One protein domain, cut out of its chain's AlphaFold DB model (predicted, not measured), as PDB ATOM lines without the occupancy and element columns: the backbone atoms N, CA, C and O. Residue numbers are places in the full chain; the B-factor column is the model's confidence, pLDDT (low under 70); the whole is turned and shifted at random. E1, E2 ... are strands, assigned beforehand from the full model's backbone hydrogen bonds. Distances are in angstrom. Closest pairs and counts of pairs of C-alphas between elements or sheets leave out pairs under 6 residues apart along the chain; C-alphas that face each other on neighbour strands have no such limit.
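AT A GLANCE: This is residues 963 to 1038 of the 1038 residues of an uncharacterized protein of Mycolicibacterium sphagni (UniProt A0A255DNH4). A long bent hairpin, E5 and E6, forms one end of a rod; towards the other end the short hairpin E3 and E4 extends its sheet, and E1 and E2 make a separate small hairpin. The 76 printed residues include no named helix and six strands, E1 to E6 in order; the class is all strand, and the sheets E4 E3 E5 E6 and E1 E2 are antiparallel. It is only just compact, close to loose: radius of gyration of the C-alphas 13.3 A, spans 44 by 21 by 19 A.

HOW THE PARTS SIT: E1, residues 963 to 965, and E2, residues 976 to 979, have N 964 and O 977 within hydrogen-bond range, 2.9 A. E3, residues 987 to 990, has E4, residues 993 to 996, as antiparallel neighbour (N 988 to O 995, 3.0 A) and E5, residues 1012 to 1023, as the other (N 989 to O 1014, 2.8 A). E5 and E6, residues 1026 to 1037, pair at N 1015 and O 1034, 2.8 A.

IN THESE COORDINATES: E1 begins at C-alpha 963 (3.787, 27.610, 5.922). E5 is 25.9 A long and bends by 85 degrees at residue 1018; E6, 29.0 A, bends by 73 degrees at residue 1029 and ends at C-alpha 1037 (6.139, 36.844, 9.073).

THE WHOLE: The C-alphas of Ala 970 and Val 1026 are farthest apart, 44.0 A. The printed part has no cut; E4 to E5 is a long link. Low pLDDT includes residues 995 to 1011.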
ATOM      1  N   ILE A 963       3.014  26.739   6.816       82.75
ATOM      2  CA  ILE A 963       3.787  27.610   5.922       82.75
ATOM      3  C   ILE A 963       5.276  27.282   6.073       82.75
ATOM      4  O   ILE A 963       5.869  27.488   7.133       82.75
ATOM      5  N   SER A 964       5.907  26.822   4.992       78.94
ATOM      6  CA  SER A 964       7.338  26.498   4.934       78.94
ATOM      7  C   SER A 964       8.037  27.206   3.763       78.94
ATOM      8  O   SER A 964       7.394  27.676   2.824       78.94
ATOM      9  N   GLY A 965       9.364  27.344   3.831       73.62
ATOM     10  CA  GLY A 965      10.133  28.110   2.839       73.62
ATOM     11  C   GLY A 965       9.925  29.631   2.928       73.62
ATOM     12  O   GLY A 965       9.526  30.148   3.976       73.62
ATOM     13  N   GLY A 966      10.230  30.343   1.840       70.06
ATOM     14  CA  GLY A 966      10.202  31.807   1.756       70.06
ATOM     15  C   GLY A 966      11.314  32.487   2.558       70.06
ATOM     16  O   GLY A 966      11.149  32.771   3.740       70.06
ATOM     17  N   THR A 967      12.448  32.771   1.918       64.31
ATOM     18  CA  THR A 967      13.475  33.698   2.427       64.31
ATOM     19  C   THR A 967      13.346  35.034   1.704       64.31
ATOM     20  O   THR A 967      13.174  35.057   0.483       64.31
ATOM     21  N   LYS A 968      13.435  36.138   2.448       63.50
ATOM     22  CA  LYS A 968      13.304  37.499   1.918       63.50
ATOM     23  C   LYS A 968      14.624  37.942   1.284       63.50
ATOM     24  O   LYS A 968      15.637  38.017   1.975       63.50
ATOM     25  N   PHE A 969      14.626  38.236  -0.013       60.41
ATOM     26  CA  PHE A 969      15.801  38.749  -0.719       60.41
ATOM     27  C   PHE A 969      15.402  39.893  -1.657       60.41
ATOM     28  O   PHE A 969      14.462  39.769  -2.436       60.41
ATOM     29  N   ALA A 970      16.099  41.031  -1.545       61.22
ATOM     30  CA  ALA A 970      15.848  42.250  -2.325       61.22
ATOM     31  C   ALA A 970      14.363  42.691  -2.360       61.22
ATOM     32  O   ALA A 970      13.832  43.050  -3.407       61.22
ATOM     33  N   GLY A 971      13.681  42.636  -1.210       63.97
ATOM     34  CA  GLY A 971      12.283  43.071  -1.069       63.97
ATOM     35  C   GLY A 971      11.224  42.066  -1.539       63.97
ATOM     36  O   GLY A 971      10.041  42.324  -1.338       63.97
ATOM     37  N   ASN A 972      11.628  40.916  -2.087       60.12
ATOM     38  CA  ASN A 972      10.733  39.859  -2.563       60.12
ATOM     39  C   ASN A 972      10.876  38.587  -1.714       60.12
ATOM     40  O   ASN A 972      11.946  38.306  -1.164       60.12
ATOM     41  N   VAL A 973       9.796  37.812  -1.601       64.19
ATOM     42  CA  VAL A 973       9.806  36.505  -0.925       64.19
ATOM     43  C   VAL A 973       9.913  35.409  -1.986       64.19
ATOM     44  O   VAL A 973       9.081  35.328  -2.887       64.19
ATOM     45  N   ASN A 974      10.957  34.576  -1.890       64.19
ATOM     46  CA  ASN A 974      11.123  33.407  -2.763       64.19
ATOM     47  C   ASN A 974      10.045  32.338  -2.479       64.19
ATOM     48  O   ASN A 974       9.272  32.480  -1.538       64.19
ATOM     49  N   THR A 975       9.996  31.260  -3.271       68.56
ATOM     50  CA  THR A 975       8.931  30.235  -3.255       68.56
ATOM     51  C   THR A 975       8.479  29.847  -1.841       68.56
ATOM     52  O   THR A 975       9.287  29.412  -1.011       68.56
ATOM     53  N   ILE A 976       7.178  30.009  -1.578       73.69
ATOM     54  CA  ILE A 976       6.530  29.636  -0.318       73.69
ATOM     55  C   ILE A 976       5.735  28.360  -0.563       73.69
ATOM     56  O   ILE A 976       4.876  28.296  -1.446       73.69
ATOM     57  N   ASN A 977       5.985  27.362   0.276       75.12
ATOM     58  CA  ASN A 977       5.226  26.126   0.273       75.12
ATOM     59  C   ASN A 977       4.214  26.193   1.406       75.12
ATOM     60  O   ASN A 977       4.558  26.031   2.581       75.12
ATOM     61  N   VAL A 978       2.968  26.455   1.028       78.88
ATOM     62  CA  VAL A 978       1.831  26.323   1.927       78.88
ATOM     63  C   VAL A 978       1.228  24.952   1.698       78.88
ATOM     64  O   VAL A 978       0.940  24.577   0.557       78.88
ATOM     65  N   ASN A 979       1.106  24.194   2.775       80.81
ATOM     66  CA  ASN A 979       0.577  22.850   2.727       80.81
ATOM     67  C   ASN A 979      -0.465  22.667   3.811       80.81
ATOM     68  O   ASN A 979      -0.231  23.030   4.962       80.81
ATOM     69  N   ASP A 980      -1.556  22.026   3.436       84.44
ATOM     70  CA  ASP A 980      -2.555  21.564   4.369       84.44
ATOM     71  C   ASP A 980      -2.488  20.042   4.488       84.44
ATOM     72  O   ASP A 980      -2.331  19.333   3.480       84.44
ATOM     73  N   ALA A 981      -2.493  19.548   5.724       82.62
ATOM     74  CA  ALA A 981      -2.359  18.119   5.984       82.62
ATOM     75  C   ALA A 981      -3.643  17.359   5.629       82.62
ATOM     76  O   ALA A 981      -3.550  16.220   5.169       82.62
ATOM     77  N   ASP A 982      -4.797  18.012   5.759       84.12
ATOM     78  CA  ASP A 982      -6.116  17.425   5.527       84.12
ATOM     79  C   ASP A 982      -6.597  17.630   4.078       84.12
ATOM     80  O   ASP A 982      -7.453  16.894   3.584       84.12
ATOM     81  N   GLY A 983      -5.922  18.508   3.331       78.12
ATOM     82  CA  GLY A 983      -6.132  18.719   1.901       78.12
ATOM     83  C   GLY A 983      -7.124  19.833   1.589       78.12
ATOM     84  O   GLY A 983      -7.679  19.848   0.488       78.12
ATOM     85  N   ASP A 984      -7.310  20.758   2.524       85.38
ATOM     86  CA  ASP A 984      -8.340  21.783   2.447       85.38
ATOM     87  C   ASP A 984      -8.073  22.873   1.419       85.38
ATOM     88  O   ASP A 984      -6.948  23.142   0.982       85.38
ATOM     89  N   SER A 985      -9.163  23.540   1.038       82.69
ATOM     90  CA  SER A 985      -9.088  24.751   0.229       82.69
ATOM     91  C   SER A 985      -8.591  25.904   1.086       82.69
ATOM     92  O   SER A 985      -9.279  26.373   1.986       82.69
ATOM     93  N   LEU A 986      -7.400  26.394   0.763       83.31
ATOM     94  CA  LEU A 986      -6.763  27.454   1.527       83.31
ATOM     95  C   LEU A 986      -7.191  28.834   1.035       83.31
ATOM     96  O   LEU A 986      -7.157  29.139  -0.162       83.31
ATOM     97  N   SER A 987      -7.550  29.691   1.985       82.94
ATOM     98  CA  SER A 987      -7.710  31.123   1.765       82.94
ATOM     99  C   SER A 987      -6.529  31.863   2.373       82.94
ATOM    100  O   SER A 987      -6.021  31.509   3.439       82.94
ATOM    101  N   PHE A 988      -6.068  32.882   1.663       80.88
ATOM    102  CA  PHE A 988      -4.846  33.590   1.985       80.88
ATOM    103  C   PHE A 988      -5.167  35.061   2.188       80.88
ATOM    104  O   PHE A 988      -5.873  35.675   1.389       80.88
ATOM    105  N   VAL A 989      -4.594  35.639   3.236       78.31
ATOM    106  CA  VAL A 989      -4.651  37.069   3.508       78.31
ATOM    107  C   VAL A 989      -3.221  37.586   3.563       78.31
ATOM    108  O   VAL A 989      -2.437  37.198   4.431       78.31
ATOM    109  N   HIS A 990      -2.877  38.468   2.627       74.88
ATOM    110  CA  HIS A 990      -1.592  39.165   2.606       74.88
ATOM    111  C   HIS A 990      -1.843  40.653   2.806       74.88
ATOM    112  O   HIS A 990      -2.543  41.286   2.016       74.88
ATOM    113  N   ASN A 991      -1.278  41.201   3.881       68.44
ATOM    114  CA  ASN A 991      -1.357  42.624   4.220       68.44
ATOM    115  C   ASN A 991      -2.791  43.207   4.149       68.44
ATOM    116  O   ASN A 991      -3.021  44.283   3.603       68.44
ATOM    117  N   GLY A 992      -3.772  42.448   4.650       68.44
ATOM    118  CA  GLY A 992      -5.185  42.845   4.707       68.44
ATOM    119  C   GLY A 992      -6.011  42.593   3.440       68.44
ATOM    120  O   GLY A 992      -7.215  42.829   3.467       68.44
ATOM    121  N   SER A 993      -5.414  42.096   2.352       66.69
ATOM    122  CA  SER A 993      -6.132  41.735   1.118       66.69
ATOM    123  C   SER A 993      -6.241  40.217   0.964       66.69
ATOM    124  O   SER A 993      -5.239  39.509   1.087       66.69
ATOM    125  N   SER A 994      -7.451  39.727   0.686       70.44
ATOM    126  CA  SER A 994      -7.747  38.293   0.561       70.44
ATOM    127  C   SER A 994      -7.646  37.801  -0.882       70.44
ATOM    128  O   SER A 994      -8.095  38.475  -1.809       70.44
ATOM    129  N   PHE A 995      -7.107  36.600  -1.074       67.50
ATOM    130  CA  PHE A 995      -7.049  35.909  -2.364       67.50
ATOM    131  C   PHE A 995      -7.150  34.389  -2.181       67.50
ATOM    132  O   PHE A 995      -6.880  33.847  -1.107       67.50
ATOM    133  N   THR A 996      -7.540  33.697  -3.252       58.22
ATOM    134  CA  THR A 996      -7.794  32.249  -3.249       58.22
ATOM    135  C   THR A 996      -7.006  31.599  -4.382       58.22
ATOM    136  O   THR A 996      -7.089  32.050  -5.524       58.22
ATOM    137  N   PHE A 997      -6.257  30.534  -4.088       60.12
ATOM    138  CA  PHE A 997      -5.525  29.755  -5.090       60.12
ATOM    139  C   PHE A 997      -6.030  28.311  -5.113       60.12
ATOM    140  O   PHE A 997      -6.197  27.691  -4.071       60.12
ATOM    141  N   GLY A 998      -6.252  27.768  -6.312       50.59
ATOM    142  CA  GLY A 998      -6.792  26.418  -6.517       50.59
ATOM    143  C   GLY A 998      -5.754  25.287  -6.568       50.59
ATOM    144  O   GLY A 998      -6.037  24.259  -7.175       50.59
ATOM    145  N   GLY A 999      -4.547  25.449  -6.008       53.56
ATOM    146  CA  GLY A 999      -3.490  24.429  -6.093       53.56
ATOM    147  C   GLY A 999      -2.366  24.580  -5.060       53.56
ATOM    148  O   GLY A 999      -2.121  25.673  -4.552       53.56
ATOM    149  N   ARG A1000      -1.685  23.464  -4.740       53.34
ATOM    150  CA  ARG A1000      -0.565  23.397  -3.779       53.34
ATOM    151  C   ARG A1000       0.673  24.138  -4.318       53.34
ATOM    152  O   ARG A1000       1.265  23.700  -5.300       53.34
ATOM    153  N   GLY A1001       1.086  25.205  -3.626       55.34
ATOM    154  CA  GLY A1001       2.326  25.964  -3.868       55.34
ATOM    155  C   GLY A1001       2.105  27.377  -4.428       55.34
ATOM    156  O   GLY A1001       1.382  27.558  -5.404       55.34
ATOM    157  N   VAL A1002       2.758  28.384  -3.830       54.00
ATOM    158  CA  VAL A1002       2.756  29.775  -4.323       54.00
ATOM    159  C   VAL A1002       4.139  30.085  -4.910       54.00
ATOM    160  O   VAL A1002       5.123  30.223  -4.179       54.00
ATOM    161  N   ALA A1003       4.228  30.170  -6.243       52.25
ATOM    162  CA  ALA A1003       5.440  30.591  -6.951       52.25
ATOM    163  C   ALA A1003       5.535  32.129  -7.048       52.25
ATOM    164  O   ALA A1003       4.534  32.837  -7.050       52.25
ATOM    165  N   THR A1004       6.771  32.624  -7.116       50.16
ATOM    166  CA  THR A1004       7.275  33.960  -6.733       50.16
ATOM    167  C   THR A1004       6.719  35.196  -7.450       50.16
ATOM    168  O   THR A1004       7.201  36.294  -7.189       50.16
ATOM    169  N   SER A1005       5.748  35.085  -8.355       51.28
ATOM    170  CA  SER A1005       5.262  36.245  -9.121       51.28
ATOM    171  C   SER A1005       4.103  37.009  -8.464       51.28
ATOM    172  O   SER A1005       3.770  38.094  -8.943       51.28
ATOM    173  N   THR A1006       3.517  36.510  -7.367       53.19
ATOM    174  CA  THR A1006       2.194  36.972  -6.889       53.19
ATOM    175  C   THR A1006       2.154  37.721  -5.548       53.19
ATOM    176  O   THR A1006       1.072  38.129  -5.139       53.19
ATOM    177  N   LEU A1007       3.279  37.958  -4.857       58.38
ATOM    178  CA  LEU A1007       3.303  38.670  -3.561       58.38
ATOM    179  C   LEU A1007       4.298  39.842  -3.584       58.38
ATOM    180  O   LEU A1007       5.472  39.675  -3.259       58.38
ATOM    181  N   TRP A1008       3.829  41.036  -3.961       55.50
ATOM    182  CA  TRP A1008       4.637  42.263  -3.992       55.50
ATOM    183  C   TRP A1008       4.340  43.131  -2.752       55.50
ATOM    184  O   TRP A1008       3.203  43.556  -2.556       55.50
ATOM    185  N   GLY A1009       5.355  43.407  -1.915       59.38
ATOM    186  CA  GLY A1009       5.329  44.504  -0.926       59.38
ATOM    187  C   GLY A1009       4.726  44.268   0.478       59.38
ATOM    188  O   GLY A1009       4.136  45.199   1.020       59.38
ATOM    189  N   GLY A1010       4.886  43.100   1.119       62.59
ATOM    190  CA  GLY A1010       4.406  42.860   2.504       62.59
ATOM    191  C   GLY A1010       5.305  41.950   3.361       62.59
ATOM    192  O   GLY A1010       6.244  41.344   2.846       62.59
ATOM    193  N   THR A1011       5.056  41.889   4.684       68.88
ATOM    194  CA  THR A1011       5.846  41.090   5.658       68.88
ATOM    195  C   THR A1011       5.122  39.885   6.241       68.88
ATOM    196  O   THR A1011       5.781  39.073   6.877       68.88
ATOM    197  N   THR A1012       3.802  39.761   6.079       77.69
ATOM    198  CA  THR A1012       3.005  38.766   6.810       77.69
ATOM    199  C   THR A1012       1.964  38.125   5.903       77.69
ATOM    200  O   THR A1012       1.248  38.816   5.175       77.69
ATOM    201  N   LEU A1013       1.881  36.800   5.970       79.19
ATOM    202  CA  LEU A1013       0.891  35.983   5.279       79.19
ATOM    203  C   LEU A1013       0.135  35.152   6.311       79.19
ATOM    204  O   LEU A1013       0.751  34.362   7.029       79.19
ATOM    205  N   THR A1014      -1.184  35.312   6.347       83.94
ATOM    206  CA  THR A1014      -2.093  34.454   7.110       83.94
ATOM    207  C   THR A1014      -2.812  33.525   6.150       83.94
ATOM    208  O   THR A1014      -3.302  33.953   5.106       83.94
ATOM    209  N   VAL A1015      -2.867  32.251   6.504       84.94
ATOM    210  CA  VAL A1015      -3.540  31.209   5.738       84.94
ATOM    211  C   VAL A1015      -4.593  30.582   6.630       84.94
ATOM    212  O   VAL A1015      -4.270  30.175   7.741       84.94
ATOM    213  N   THR A1016      -5.824  30.503   6.143       87.44
ATOM    214  CA  THR A1016      -6.953  29.824   6.793       87.44
ATOM    215  C   THR A1016      -7.426  28.670   5.921       87.44
ATOM    216  O   THR A1016      -7.425  28.796   4.695       87.44
ATOM    217  N   ASP A1017      -7.884  27.592   6.540       88.25
ATOM    218  CA  ASP A1017      -8.407  26.392   5.865       88.25
ATOM    219  C   ASP A1017      -9.950  26.386   5.734       88.25
ATOM    220  O   ASP A1017     -10.509  25.612   4.964       88.25
ATOM    221  N   GLY A1018     -10.657  27.289   6.430       88.56
ATOM    222  CA  GLY A1018     -12.129  27.343   6.452       88.56
ATOM    223  C   GLY A1018     -12.780  26.503   7.562       88.56
ATOM    224  O   GLY A1018     -14.008  26.369   7.598       88.56
ATOM    225  N   TYR A1019     -11.977  25.982   8.487       93.56
ATOM    226  CA  TYR A1019     -12.379  25.138   9.607       93.56
ATOM    227  C   TYR A1019     -12.017  25.805  10.939       93.56
ATOM    228  O   TYR A1019     -11.293  26.799  10.997       93.56
ATOM    229  N   TYR A1020     -12.572  25.308  12.038       94.06
ATOM    230  CA  TYR A1020     -12.229  25.742  13.390       94.06
ATOM    231  C   TYR A1020     -11.019  24.969  13.934       94.06
ATOM    232  O   TYR A1020     -10.724  23.846  13.522       94.06
ATOM    233  N   VAL A1021     -10.332  25.554  14.917       92.31
ATOM    234  CA  VAL A1021      -9.347  24.846  15.737       92.31
ATOM    235  C   VAL A1021     -10.078  23.776  16.539       92.31
ATOM    236  O   VAL A1021     -11.090  24.053  17.192       92.31
ATOM    237  N   VAL A1022      -9.539  22.562  16.513       92.75
ATOM    238  CA  VAL A1022     -10.074  21.420  17.250       92.75
ATOM    239  C   VAL A1022      -9.098  21.022  18.349       92.75
ATOM    240  O   VAL A1022      -7.917  20.805  18.090       92.75
ATOM    241  N   VAL A1023      -9.600  20.881  19.577       90.88
ATOM    242  CA  VAL A1023      -8.814  20.416  20.729       90.88
ATOM    243  C   VAL A1023      -9.489  19.184  21.317       90.88
ATOM    244  O   VAL A1023     -10.625  19.259  21.777       90.88
ATOM    245  N   ASN A1024      -8.797  18.041  21.294       88.69
ATOM    246  CA  ASN A1024      -9.300  16.755  21.806       88.69
ATOM    247  C   ASN A1024     -10.705  16.394  21.287       88.69
ATOM    248  O   ASN A1024     -11.564  15.944  22.041       88.69
ATOM    249  N   GLY A1025     -10.954  16.646  19.999       89.88
ATOM    250  CA  GLY A1025     -12.228  16.344  19.346       89.88
ATOM    251  C   GLY A1025     -13.320  17.389  19.511       89.88
ATOM    252  O   GLY A1025     -14.344  17.295  18.840       89.88
ATOM    253  N   VAL A1026     -13.115  18.389  20.367       91.75
ATOM    254  CA  VAL A1026     -14.061  19.488  20.563       91.75
ATOM    255  C   VAL A1026     -13.725  20.620  19.601       91.75
ATOM    256  O   VAL A1026     -12.598  21.120  19.575       91.75
ATOM    257  N   VAL A1027     -14.723  21.042  18.828       91.06
ATOM    258  CA  VAL A1027     -14.652  22.237  17.983       91.06
ATOM    259  C   VAL A1027     -14.613  23.477  18.873       91.06
ATOM    260  O   VAL A1027     -15.495  23.676  19.708       91.06
ATOM    261  N   THR A1028     -13.590  24.314  18.712       89.56
ATOM    262  CA  THR A1028     -13.527  25.619  19.385       89.56
ATOM    263  C   THR A1028     -14.236  26.690  18.552       89.56
ATOM    264  O   THR A1028     -14.600  26.466  17.405       89.56
ATOM    265  N   SER A1029     -14.399  27.897  19.093       89.19
ATOM    266  CA  SER A1029     -14.912  29.050  18.339       89.19
ATOM    267  C   SER A1029     -13.839  29.792  17.524       89.19
ATOM    268  O   SER A1029     -14.128  30.840  16.950       89.19
ATOM    269  N   THR A1030     -12.596  29.300  17.494       90.94
ATOM    270  CA  THR A1030     -11.462  29.995  16.859       90.94
ATOM    271  C   THR A1030     -11.194  29.421  15.469       90.94
ATOM    272  O   THR A1030     -10.946  28.220  15.382       90.94
ATOM    273  N   PRO A1031     -11.232  30.211  14.380       90.81
ATOM    274  CA  PRO A1031     -10.871  29.736  13.044       90.81
ATOM    275  C   PRO A1031      -9.432  29.210  12.983       90.81
ATOM    276  O   PRO A1031      -8.515  29.812  13.547       90.81
ATOM    277  N   SER A1032      -9.230  28.098  12.285       91.62
ATOM    278  CA  SER A1032      -7.924  27.492  12.070       91.62
ATOM    279  C   SER A1032      -7.135  28.298  11.045       91.62
ATOM    280  O   SER A1032      -7.586  28.595   9.934       91.62
ATOM    281  N   SER A1033      -5.953  28.734  11.467       89.94
ATOM    282  CA  SER A1033      -5.072  29.533  10.636       89.94
ATOM    283  C   SER A1033      -3.621  29.394  11.062       89.94
ATOM    284  O   SER A1033      -3.320  29.151  12.229       89.94
ATOM    285  N   THR A1034      -2.720  29.631  10.113       88.12
ATOM    286  CA  THR A1034      -1.294  29.813  10.376       88.12
ATOM    287  C   THR A1034      -0.840  31.123   9.775       88.12
ATOM    288  O   THR A1034      -1.182  31.463   8.644       88.12
ATOM    289  N   THR A1035      -0.039  31.859  10.535       85.50
ATOM    290  CA  THR A1035       0.540  33.126  10.093       85.50
ATOM    291  C   THR A1035       2.055  33.034  10.124       85.50
ATOM    292  O   THR A1035       2.635  32.630  11.131       85.50
ATOM    293  N   LYS A1036       2.710  33.441   9.035       81.44
ATOM    294  CA  LYS A1036       4.169  33.579   8.971       81.44
ATOM    295  C   LYS A1036       4.538  35.017   8.646       81.44
ATOM    296  O   LYS A1036       3.912  35.633   7.787       81.44
ATOM    297  N   SER A1037       5.563  35.521   9.330       78.62
ATOM    298  CA  SER A1037       6.139  36.844   9.073       78.62
ATOM    299  C   SER A1037       7.615  36.744   8.662       78.62
ATOM    300  O   SER A1037       8.310  35.858   9.165       78.62
ATOM    301  N   TRP A1038       8.073  37.628   7.762       68.31
ATOM    302  CA  TRP A1038       9.430  37.660   7.178       68.31
ATOM    303  C   TRP A1038      10.170  38.993   7.314       68.31
ATOM    304  O   TRP A1038       9.613  40.066   6.953       68.31
TER     305      TRP A1038